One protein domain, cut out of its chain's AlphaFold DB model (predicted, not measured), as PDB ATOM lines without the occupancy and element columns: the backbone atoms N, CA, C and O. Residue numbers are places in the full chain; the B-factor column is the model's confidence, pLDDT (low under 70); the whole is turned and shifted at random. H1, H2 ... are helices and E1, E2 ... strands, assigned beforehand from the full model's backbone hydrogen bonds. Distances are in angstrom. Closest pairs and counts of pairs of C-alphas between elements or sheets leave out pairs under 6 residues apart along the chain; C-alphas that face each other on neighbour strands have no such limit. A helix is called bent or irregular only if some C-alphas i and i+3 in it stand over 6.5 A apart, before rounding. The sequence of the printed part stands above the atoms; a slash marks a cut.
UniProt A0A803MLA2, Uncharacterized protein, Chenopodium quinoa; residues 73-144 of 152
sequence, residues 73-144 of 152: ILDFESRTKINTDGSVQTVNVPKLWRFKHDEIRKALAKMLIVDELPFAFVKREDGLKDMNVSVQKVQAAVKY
ATOM      1  N   ILE A  73     -47.212 -44.949 -39.147       75.88
ATOM      2  CA  ILE A  73     -46.413 -44.146 -40.065       75.88
ATOM      3  C   ILE A  73     -44.985 -44.703 -40.014       75.88
ATOM      4  O   ILE A  73     -44.471 -45.014 -38.936       75.88
ATOM      5  N   LEU A  74     -44.391 -44.929 -41.186       75.81
ATOM      6  CA  LEU A  74     -43.008 -45.374 -41.294       75.81
ATOM      7  C   LEU A  74     -42.100 -44.154 -41.164       75.81
ATOM      8  O   LEU A  74     -42.132 -43.281 -42.026       75.81
ATOM      9  N   ASP A  75     -41.279 -44.140 -40.121       75.31
ATOM     10  CA  ASP A  75     -40.257 -43.125 -39.894       75.31
ATOM     11  C   ASP A  75     -38.867 -43.770 -39.953       75.31
ATOM     12  O   ASP A  75     -38.720 -44.992 -39.897       75.31
ATOM     13  N   PHE A  76     -37.818 -42.957 -40.049       79.88
ATOM     14  CA  PHE A  76     -36.436 -43.423 -39.967       79.88
ATOM     15  C   PHE A  76     -35.765 -42.789 -38.749       79.88
ATOM     16  O   PHE A  76     -35.717 -41.569 -38.620       79.88
ATOM     17  N   GLU A  77     -35.256 -43.624 -37.845       78.88
ATOM     18  CA  GLU A  77     -34.466 -43.194 -36.691       78.88
ATOM     19  C   GLU A  77     -32.983 -43.332 -37.042       78.88
ATOM     20  O   GLU A  77     -32.520 -44.415 -37.410       78.88
ATOM     21  N   SER A  78     -32.230 -42.238 -36.943       72.88
ATOM     22  CA  SER A  78     -30.781 -42.269 -37.100       72.88
ATOM     23  C   SER A  78     -30.155 -42.876 -35.846       72.88
ATOM     24  O   SER A  78     -30.303 -42.369 -34.734       72.88
ATOM     25  N   ARG A  79     -29.455 -43.997 -36.017       75.19
ATOM     26  CA  ARG A  79     -28.679 -44.637 -34.953       75.19
ATOM     27  C   ARG A  79     -27.211 -44.585 -35.307       75.19
ATOM     28  O   ARG A  79     -26.812 -45.015 -36.388       75.19
ATOM     29  N   THR A  80     -26.401 -44.095 -34.384       73.69
ATOM     30  CA  THR A  80     -24.951 -44.200 -34.491       73.69
ATOM     31  C   THR A  80     -24.535 -45.599 -34.056       73.69
ATOM     32  O   THR A  80     -24.873 -46.066 -32.968       73.69
ATOM     33  N   LYS A  81     -23.838 -46.305 -34.941       72.69
ATOM     34  CA  LYS A  81     -23.165 -47.562 -34.626       72.69
ATOM     35  C   LYS A  81     -21.669 -47.291 -34.616       72.69
ATOM     36  O   LYS A  81     -21.146 -46.658 -35.533       72.69
ATOM     37  N   ILE A  82     -21.000 -47.756 -33.569       74.94
ATOM     38  CA  ILE A  82     -19.542 -47.729 -33.477       74.94
ATOM     39  C   ILE A  82     -19.072 -49.069 -34.037       74.94
ATOM     40  O   ILE A  82     -19.421 -50.115 -33.490       74.94
ATOM     41  N   ASN A  83     -18.363 -49.044 -35.163       79.00
ATOM     42  CA  ASN A  83     -17.776 -50.257 -35.726       79.00
ATOM     43  C   ASN A  83     -16.503 -50.634 -34.955       79.00
ATOM     44  O   ASN A  83     -15.915 -49.801 -34.262       79.00
ATOM     45  N   THR A  84     -16.056 -51.881 -35.101       73.31
ATOM     46  CA  THR A  84     -14.828 -52.409 -34.479       73.31
ATOM     47  C   THR A  84     -13.574 -51.601 -34.824       73.31
ATOM     48  O   THR A  84     -12.646 -51.559 -34.024       73.31
ATOM     49  N   ASP A  85     -13.586 -50.885 -35.950       73.38
ATOM     50  CA  ASP A  85     -12.477 -50.048 -36.432       73.38
ATOM     51  C   ASP A  85     -12.488 -48.622 -35.840       73.38
ATOM     52  O   ASP A  85     -11.779 -47.734 -36.309       73.38
ATOM     53  N   GLY A  86     -13.353 -48.349 -34.854       73.44
ATOM     54  CA  GLY A  86     -13.504 -47.031 -34.221       73.44
ATOM     55  C   GLY A  86     -14.258 -45.992 -35.066       73.44
ATOM     56  O   GLY A  86     -14.543 -44.895 -34.589       73.44
ATOM     57  N   SER A  87     -14.632 -46.330 -36.302       68.44
ATOM     58  CA  SER A  87     -15.446 -45.486 -37.181       68.44
ATOM     59  C   SER A  87     -16.901 -45.423 -36.701       68.44
ATOM     60  O   SER A  87     -17.570 -46.453 -36.556       68.44
ATOM     61  N   VAL A  88     -17.406 -44.203 -36.485       74.56
ATOM     62  CA  VAL A  88     -18.816 -43.947 -36.167       74.56
ATOM     63  C   VAL A  88     -19.592 -43.798 -37.469       74.56
ATOM     64  O   VAL A  88     -19.404 -42.834 -38.208       74.56
ATOM     65  N   GLN A  89     -20.486 -44.746 -37.738       76.81
ATOM     66  CA  GLN A  89     -21.404 -44.668 -38.869       76.81
ATOM     67  C   GLN A  89     -22.818 -44.381 -38.376       76.81
ATOM     68  O   GLN A  89     -23.332 -45.044 -37.471       76.81
ATOM     69  N   THR A  90     -23.466 -43.402 -38.997       75.06
ATOM     70  CA  THR A  90     -24.885 -43.121 -38.771       75.06
ATOM     71  C   THR A  90     -25.699 -43.963 -39.740       75.06
ATOM     72  O   THR A  90     -25.648 -43.753 -40.949       75.06
ATOM     73  N   VAL A  91     -26.448 -44.927 -39.212       80.44
ATOM     74  CA  VAL A  91     -27.326 -45.795 -39.999       80.44
ATOM     75  C   VAL A  91     -28.773 -45.400 -39.733       80.44
ATOM     76  O   VAL A  91     -29.197 -45.318 -38.579       80.44
ATOM     77  N   ASN A  92     -29.544 -45.184 -40.798       81.25
ATOM     78  CA  ASN A  92     -30.982 -44.945 -40.700       81.25
ATOM     79  C   ASN A  92     -31.707 -46.281 -40.541       81.25
ATOM     80  O   ASN A  92     -31.685 -47.124 -41.438       81.25
ATOM     81  N   VAL A  93     -32.345 -46.482 -39.390       82.56
ATOM     82  CA  VAL A  93     -33.110 -47.691 -39.082       82.56
ATOM     83  C   VAL A  93     -34.600 -47.376 -39.226       82.56
ATOM     84  O   VAL A  93     -35.073 -46.429 -38.590       82.56
ATOM     85  N   PRO A  94     -35.356 -48.142 -40.034       79.88
ATOM     86  CA  PRO A  94     -36.801 -47.983 -40.126       79.88
ATOM     87  C   PRO A  94     -37.441 -48.172 -38.749       79.88
ATOM     88  O   PRO A  94     -37.263 -49.204 -38.097       79.88
ATOM     89  N   LYS A  95     -38.189 -47.170 -38.301       79.31
ATOM     90  CA  LYS A  95     -38.933 -47.165 -37.047       79.31
ATOM     91  C   LYS A  95     -40.413 -47.089 -37.363       79.31
ATOM     92  O   LYS A  95     -40.882 -46.240 -38.115       79.31
ATOM     93  N   LEU A  96     -41.158 -47.997 -36.756       71.38
ATOM     94  CA  LEU A  96     -42.599 -48.035 -36.897       71.38
ATOM     95  C   LEU A  96     -43.219 -47.106 -35.846       71.38
ATOM     96  O   LEU A  96     -43.187 -47.415 -34.652       71.38
ATOM     97  N   TRP A  97     -43.754 -45.957 -36.264       70.44
ATOM     98  CA  TRP A  97     -44.350 -44.983 -35.352       70.44
ATOM     99  C   TRP A  97     -45.877 -45.100 -35.327       70.44
ATOM    100  O   TRP A  97     -46.556 -45.160 -36.354       70.44
ATOM    101  N   ARG A  98     -46.441 -45.160 -34.116       69.81
ATOM    102  CA  ARG A  98     -47.889 -45.213 -33.878       69.81
ATOM    103  C   ARG A  98     -48.342 -43.883 -33.308       69.81
ATOM    104  O   ARG A  98     -47.891 -43.489 -32.235       69.81
ATOM    105  N   PHE A  99     -49.276 -43.229 -33.989       77.94
ATOM    106  CA  PHE A  99     -49.839 -41.977 -33.511       77.94
ATOM    107  C   PHE A  99     -50.812 -42.226 -32.353       77.94
ATOM    108  O   PHE A  99     -51.942 -42.683 -32.543       77.94
ATOM    109  N   LYS A 100     -50.374 -41.934 -31.129       79.12
ATOM    110  CA  LYS A 100     -51.191 -42.093 -29.924       79.12
ATOM    111  C   LYS A 100     -51.889 -40.782 -29.581       79.12
ATOM    112  O   LYS A 100     -51.385 -39.958 -28.821       79.12
ATOM    113  N   HIS A 101     -53.080 -40.604 -30.150       80.50
ATOM    114  CA  HIS A 101     -53.894 -39.398 -29.978       80.50
ATOM    115  C   HIS A 101     -54.103 -38.990 -28.510       80.50
ATOM    116  O   HIS A 101     -54.122 -37.796 -28.217       80.50
ATOM    117  N   ASP A 102     -54.272 -39.947 -27.598       81.44
ATOM    118  CA  ASP A 102     -54.604 -39.652 -26.199       81.44
ATOM    119  C   ASP A 102     -53.403 -39.122 -25.408       81.44
ATOM    120  O   ASP A 102     -53.554 -38.196 -24.613       81.44
ATOM    121  N   GLU A 103     -52.197 -39.620 -25.694       85.19
ATOM    122  CA  GLU A 103     -50.958 -39.105 -25.096       85.19
ATOM    123  C   GLU A 103     -50.708 -37.659 -25.540       85.19
ATOM    124  O   GLU A 103     -50.403 -36.790 -24.723       85.19
ATOM    125  N   ILE A 104     -50.944 -37.377 -26.823       84.31
ATOM    126  CA  ILE A 104     -50.786 -36.037 -27.395       84.31
ATOM    127  C   ILE A 104     -51.829 -35.076 -26.824       84.31
ATOM    128  O   ILE A 104     -51.488 -33.968 -26.418       84.31
ATOM    129  N   ARG A 105     -53.098 -35.494 -26.727       87.06
ATOM    130  CA  ARG A 105     -54.155 -34.685 -26.100       87.06
ATOM    131  C   ARG A 105     -53.848 -34.382 -24.640       87.06
ATOM    132  O   ARG A 105     -54.064 -33.253 -24.216       87.06
ATOM    133  N   LYS A 106     -53.337 -35.359 -23.887       87.69
ATOM    134  CA  LYS A 106     -52.970 -35.180 -22.479       87.69
ATOM    135  C   LYS A 106     -51.799 -34.212 -22.324       87.69
ATOM    136  O   LYS A 106     -51.848 -33.349 -21.455       87.69
ATOM    137  N   ALA A 107     -50.780 -34.314 -23.176       84.19
ATOM    138  CA  ALA A 107     -49.661 -33.377 -23.191       84.19
ATOM    139  C   ALA A 107     -50.113 -31.946 -23.537       84.19
ATOM    140  O   ALA A 107     -49.771 -31.008 -22.824       84.19
ATOM    141  N   LEU A 108     -50.952 -31.783 -24.568       83.62
ATOM    142  CA  LEU A 108     -51.509 -30.480 -24.946       83.62
ATOM    143  C   LEU A 108     -52.416 -29.896 -23.858       83.62
ATOM    144  O   LEU A 108     -52.354 -28.704 -23.592       83.62
ATOM    145  N   ALA A 109     -53.240 -30.722 -23.212       83.56
ATOM    146  CA  ALA A 109     -54.101 -30.283 -22.119       83.56
ATOM    147  C   ALA A 109     -53.282 -29.808 -20.914       83.56
ATOM    148  O   ALA A 109     -53.597 -28.768 -20.349       83.56
ATOM    149  N   LYS A 110     -52.202 -30.519 -20.562       79.50
ATOM    150  CA  LYS A 110     -51.268 -30.069 -19.521       79.50
ATOM    151  C   LYS A 110     -50.676 -28.708 -19.866       79.50
ATOM    152  O   LYS A 110     -50.712 -27.820 -19.035       79.50
ATOM    153  N   MET A 111     -50.225 -28.527 -21.099       75.94
ATOM    154  CA  MET A 111     -49.641 -27.267 -21.550       75.94
ATOM    155  C   MET A 111     -50.654 -26.105 -21.562       75.94
ATOM    156  O   MET A 111     -50.335 -24.989 -21.182       75.94
ATOM    157  N   LEU A 112     -51.901 -26.347 -21.964       80.62
ATOM    158  CA  LEU A 112     -52.935 -25.306 -21.979       80.62
ATOM    159  C   LEU A 112     -53.420 -24.926 -20.573       80.62
ATOM    160  O   LEU A 112     -53.743 -23.768 -20.337       80.62
ATOM    161  N   ILE A 113     -53.507 -25.899 -19.661       83.88
ATOM    162  CA  ILE A 113     -54.067 -25.703 -18.317       83.88
ATOM    163  C   ILE A 113     -52.992 -25.249 -17.328       83.88
ATOM    164  O   ILE A 113     -53.219 -24.300 -16.592       83.88
ATOM    165  N   VAL A 114     -51.839 -25.924 -17.299       79.94
ATOM    166  CA  VAL A 114     -50.765 -25.657 -16.326       79.94
ATOM    167  C   VAL A 114     -49.953 -24.432 -16.731       79.94
ATOM    168  O   VAL A 114     -49.647 -23.609 -15.878       79.94
ATOM    169  N   ASP A 115     -49.643 -24.286 -18.022       74.44
ATOM    170  CA  ASP A 115     -48.846 -23.154 -18.516       74.44
ATOM    171  C   ASP A 115     -49.721 -21.970 -18.984       74.44
ATOM    172  O   ASP A 115     -49.209 -21.032 -19.593       74.44
ATOM    173  N   GLU A 116     -51.040 -22.020 -18.733       79.19
ATOM    174  CA  GLU A 116     -52.038 -20.993 -19.096       79.19
ATOM    175  C   GLU A 116     -51.947 -20.515 -20.560       79.19
ATOM    176  O   GLU A 116     -52.207 -19.356 -20.899       79.19
ATOM    177  N   LEU A 117     -51.559 -21.413 -21.468       76.12
ATOM    178  CA  LEU A 117     -51.361 -21.054 -22.867       76.12
ATOM    179  C   LEU A 117     -52.710 -20.832 -23.572       76.12
ATOM    180  O   LEU A 117     -53.605 -21.680 -23.502       76.12
ATOM    181  N   PRO A 118     -52.877 -19.732 -24.333       77.19
ATOM    182  CA  PRO A 118     -54.112 -19.512 -25.062       77.19
ATOM    183  C   PRO A 118     -54.265 -20.540 -26.190       77.19
ATOM    184  O   PRO A 118     -53.334 -20.801 -26.954       77.19
ATOM    185  N   PHE A 119     -55.488 -21.057 -26.369       71.62
ATOM    186  CA  PHE A 119     -55.834 -22.064 -27.389       71.62
ATOM    187  C   PHE A 119     -55.447 -21.671 -28.830       71.62
ATOM    188  O   PHE A 119     -55.331 -22.530 -29.705       71.62
ATOM    189  N   ALA A 120     -55.210 -20.380 -29.082       67.88
ATOM    190  CA  ALA A 120     -54.703 -19.863 -30.349       67.88
ATOM    191  C   ALA A 120     -53.310 -20.409 -30.729       67.88
ATOM    192  O   ALA A 120     -53.005 -20.484 -31.919       67.88
ATOM    193  N   PHE A 121     -52.482 -20.818 -29.761       62.72
ATOM    194  CA  PHE A 121     -51.168 -21.418 -30.028       62.72
ATOM    195  C   PHE A 121     -51.261 -22.809 -30.653       62.72
ATOM    196  O   PHE A 121     -50.476 -23.134 -31.534       62.72
ATOM    197  N   VAL A 122     -52.251 -23.609 -30.253       64.00
ATOM    198  CA  VAL A 122     -52.434 -24.981 -30.758       64.00
ATOM    199  C   VAL A 122     -53.061 -24.995 -32.156       64.00
ATOM    200  O   VAL A 122     -52.936 -25.970 -32.892       64.00
ATOM    201  N   LYS A 123     -53.743 -23.908 -32.538       64.69
ATOM    202  CA  LYS A 123     -54.450 -23.794 -33.819       64.69
ATOM    203  C   LYS A 123     -53.587 -23.215 -34.949       64.69
ATOM    204  O   LYS A 123     -53.926 -23.427 -36.109       64.69
ATOM    205  N   ARG A 124     -52.519 -22.468 -34.641       66.25
ATOM    206  CA  ARG A 124     -51.626 -21.883 -35.658       66.25
ATOM    207  C   ARG A 124     -50.553 -22.881 -36.089       66.25
ATOM    208  O   ARG A 124     -49.927 -23.510 -35.243       66.25
ATOM    209  N   GLU A 125     -50.326 -22.970 -37.397       62.72
ATOM    210  CA  GLU A 125     -49.354 -23.873 -38.041       62.72
ATOM    211  C   GLU A 125     -47.900 -23.602 -37.588       62.72
ATOM    212  O   GLU A 125     -47.055 -24.497 -37.568       62.72
ATOM    213  N   ASP A 126     -47.649 -22.384 -37.103       60.09
ATOM    214  CA  ASP A 126     -46.349 -21.866 -36.657       60.09
ATOM    215  C   ASP A 126     -46.183 -21.913 -35.123       60.09
ATOM    216  O   ASP A 126     -45.065 -21.887 -34.605       60.09
ATOM    217  N   GLY A 127     -47.284 -22.052 -34.371       56.91
ATOM    218  CA  GLY A 127     -47.304 -21.886 -32.911       56.91
ATOM    219  C   GLY A 127     -46.440 -22.894 -32.148       56.91
ATOM    220  O   GLY A 127     -45.879 -22.560 -31.106       56.91
ATOM    221  N   LEU A 128     -46.271 -24.103 -32.690       56.75
ATOM    222  CA  LEU A 128     -45.460 -25.153 -32.071       56.75
ATOM    223  C   LEU A 128     -43.951 -24.974 -32.319       56.75
ATOM    224  O   LEU A 128     -43.142 -25.466 -31.536       56.75
ATOM    225  N   LYS A 129     -43.559 -24.265 -33.388       59.53
ATOM    226  CA  LYS A 129     -42.145 -24.012 -33.716       59.53
ATOM    227  C   LYS A 129     -41.554 -22.917 -32.822       59.53
ATOM    228  O   LYS A 129     -40.426 -23.048 -32.353       59.53
ATOM    229  N   ASP A 130     -42.350 -21.896 -32.515       56.97
ATOM    230  CA  ASP A 130     -41.901 -20.711 -31.774       56.97
ATOM    231  C   ASP A 130     -42.017 -20.834 -30.246       56.97
ATOM    232  O   ASP A 130     -41.372 -20.079 -29.507       56.97
ATOM    233  N   MET A 131     -42.796 -21.804 -29.754       58.16
ATOM    234  CA  MET A 131     -42.953 -22.087 -28.322       58.16
ATOM    235  C   MET A 131     -41.611 -22.367 -27.634       58.16
ATOM    236  O   MET A 131     -41.356 -21.851 -26.552       58.16
ATOM    237  N   ASN A 132     -40.710 -23.118 -28.273       60.03
ATOM    238  CA  ASN A 132     -39.432 -23.470 -27.651       60.03
ATOM    239  C   ASN A 132     -38.506 -22.255 -27.494       60.03
ATOM    240  O   ASN A 132     -37.852 -22.116 -26.466       60.03
ATOM    241  N   VAL A 133     -38.474 -21.344 -28.468       70.88
ATOM    242  CA  VAL A 133     -37.561 -20.187 -28.445       70.88
ATOM    243  C   VAL A 133     -38.062 -19.096 -27.497       70.88
ATOM    244  O   VAL A 133     -37.278 -18.497 -26.761       70.88
ATOM    245  N   SER A 134     -39.368 -18.825 -27.498       68.12
ATOM    246  CA  SER A 134     -39.979 -17.810 -26.632       68.12
ATOM    247  C   SER A 134     -39.958 -18.227 -25.158       68.12
ATOM    248  O   SER A 134     -39.527 -17.440 -24.313       68.12
ATOM    249  N   VAL A 135     -40.296 -19.485 -24.850       71.31
ATOM    250  CA  VAL A 135     -40.219 -20.030 -23.484       71.31
ATOM    251  C   VAL A 135     -38.773 -20.059 -22.979       71.31
ATOM    252  O   VAL A 135     -38.522 -19.631 -21.854       71.31
ATOM    253  N   GLN A 136     -37.799 -20.456 -23.808       76.00
ATOM    254  CA  GLN A 136     -36.377 -20.415 -23.431       76.00
ATOM    255  C   GLN A 136     -35.891 -18.995 -23.113       76.00
ATOM    256  O   GLN A 136     -35.155 -18.804 -22.145       76.00
ATOM    257  N   LYS A 137     -36.319 -17.983 -23.879       80.31
ATOM    258  CA  LYS A 137     -35.972 -16.576 -23.620       80.31
ATOM    259  C   LYS A 137     -36.555 -16.078 -22.300       80.31
ATOM    260  O   LYS A 137     -35.844 -15.441 -21.524       80.31
ATOM    261  N   VAL A 138     -37.819 -16.400 -22.020       83.44
ATOM    262  CA  VAL A 138     -38.471 -16.040 -20.753       83.44
ATOM    263  C   VAL A 138     -37.786 -16.739 -19.579       83.44
ATOM    264  O   VAL A 138     -37.439 -16.086 -18.598       83.44
ATOM    265  N   GLN A 139     -37.501 -18.038 -19.688       77.12
ATOM    266  CA  GLN A 139     -36.779 -18.787 -18.655       77.12
ATOM    267  C   GLN A 139     -35.367 -18.241 -18.422       77.12
ATOM    268  O   GLN A 139     -34.952 -18.116 -17.272       77.12
ATOM    269  N   ALA A 140     -34.640 -17.875 -19.480       83.19
ATOM    270  CA  ALA A 140     -33.314 -17.271 -19.371       83.19
ATOM    271  C   ALA A 140     -33.361 -15.909 -18.663       83.19
ATOM    272  O   ALA A 140     -32.554 -15.663 -17.769       83.19
ATOM    273  N   ALA A 141     -34.335 -15.059 -18.995       83.44
ATOM    274  CA  ALA A 141     -34.535 -13.774 -18.331       83.44
ATOM    275  C   ALA A 141     -34.909 -13.949 -16.850       83.44
ATOM    276  O   ALA A 141     -34.318 -13.319 -15.975       83.44
ATOM    277  N   VAL A 142     -35.839 -14.858 -16.541       83.75
ATOM    278  CA  VAL A 142     -36.234 -15.171 -15.159       83.75
ATOM    279  C   VAL A 142     -35.060 -15.748 -14.369       83.75
ATOM    280  O   VAL A 142     -34.847 -15.361 -13.219       83.75
ATOM    281  N   LYS A 143     -34.274 -16.645 -14.977       86.56
ATOM    282  CA  LYS A 143     -33.056 -17.203 -14.383       86.56
ATOM    283  C   LYS A 143     -32.050 -16.098 -14.091       86.56
ATOM    284  O   LYS A 143     -31.571 -16.045 -12.968       86.56
ATOM    285  N   TYR A 144     -31.808 -15.194 -15.038       86.25
ATOM    286  CA  TYR A 144     -30.923 -14.046 -14.856       86.25
ATOM    287  C   TYR A 144     -31.374 -13.152 -13.697       86.25
ATOM    288  O   TYR A 144     -30.571 -12.843 -12.826       86.25
TER     289      TYR A 144
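Overview. This is residues 73 to 144 of the 152 residues of an uncharacterized protein of Chenopodium quinoa (UniProt A0A803MLA2). A long, narrow hairpin of two strands, E1 and E2, makes one arm of an open, hooked shape, and three helices, H1, H2 and H3, fold through a loose turn at the far end from the hairpin's tip. H3 runs out from the turn as a second arm, with residues 132 to 144 sticking out. The printed part has 72 residues, with two named strands and three named helices in the order E1, E2, H1, H2, H3; the sheet, E1 - E2, is antiparallel and the class is mixed, helices and strands. The whole is extended, with a radius of gyration of the C-alphas of 18.5 A, and flat, spanning 51 by 36 by 20 A.

Along the chain. E1, residues 73 to 82, begins at C-alpha 73 (-46.413, -44.146, -40.065) and is 27.9 A long; E2, residues 88 to 97, is 25.6 A long. H1 covers residues 101 to 114, 19.6 A, and H2 residues 120 to 123. H3, residues 127 to 144, is 25.6 A long and ends at C-alpha 144 (-30.923, -14.046, -14.856); it is irregular, but only just: C-alphas 129 and 132 are 6.7 A apart.

Arrangement. E1 and E2 form a hairpin, antiparallel at 155 degrees, with N 73 and O 97 at 2.9 A and N 89 and O 81 at 3.0 A, within hydrogen-bond range. H1 is apart from E1 and H3, and only just apart from H2, at 8.1 A. H2 and H3 only just touch, only at the corner by their link, with 3 pairs of C-alphas within 8 A; H3 does so with residues 127 to 128 alone, and the closest C-alphas, of Phe 121 and Gly 127, are 4.8 A apart. In H1 every O i to N i+4 pair is within hydrogen-bond range, in H3 12 of 14; H2 is too short for such a pair.

Size, cuts and confidence. The C-alphas farthest apart, of Asp 85 and Pro 118, are 52.9 A apart. The printed part has no cut, and its four links are tight. The mean pLDDT of the printed part is 75.1; residues 87, 98, 120 to 132 and 134 are under 70.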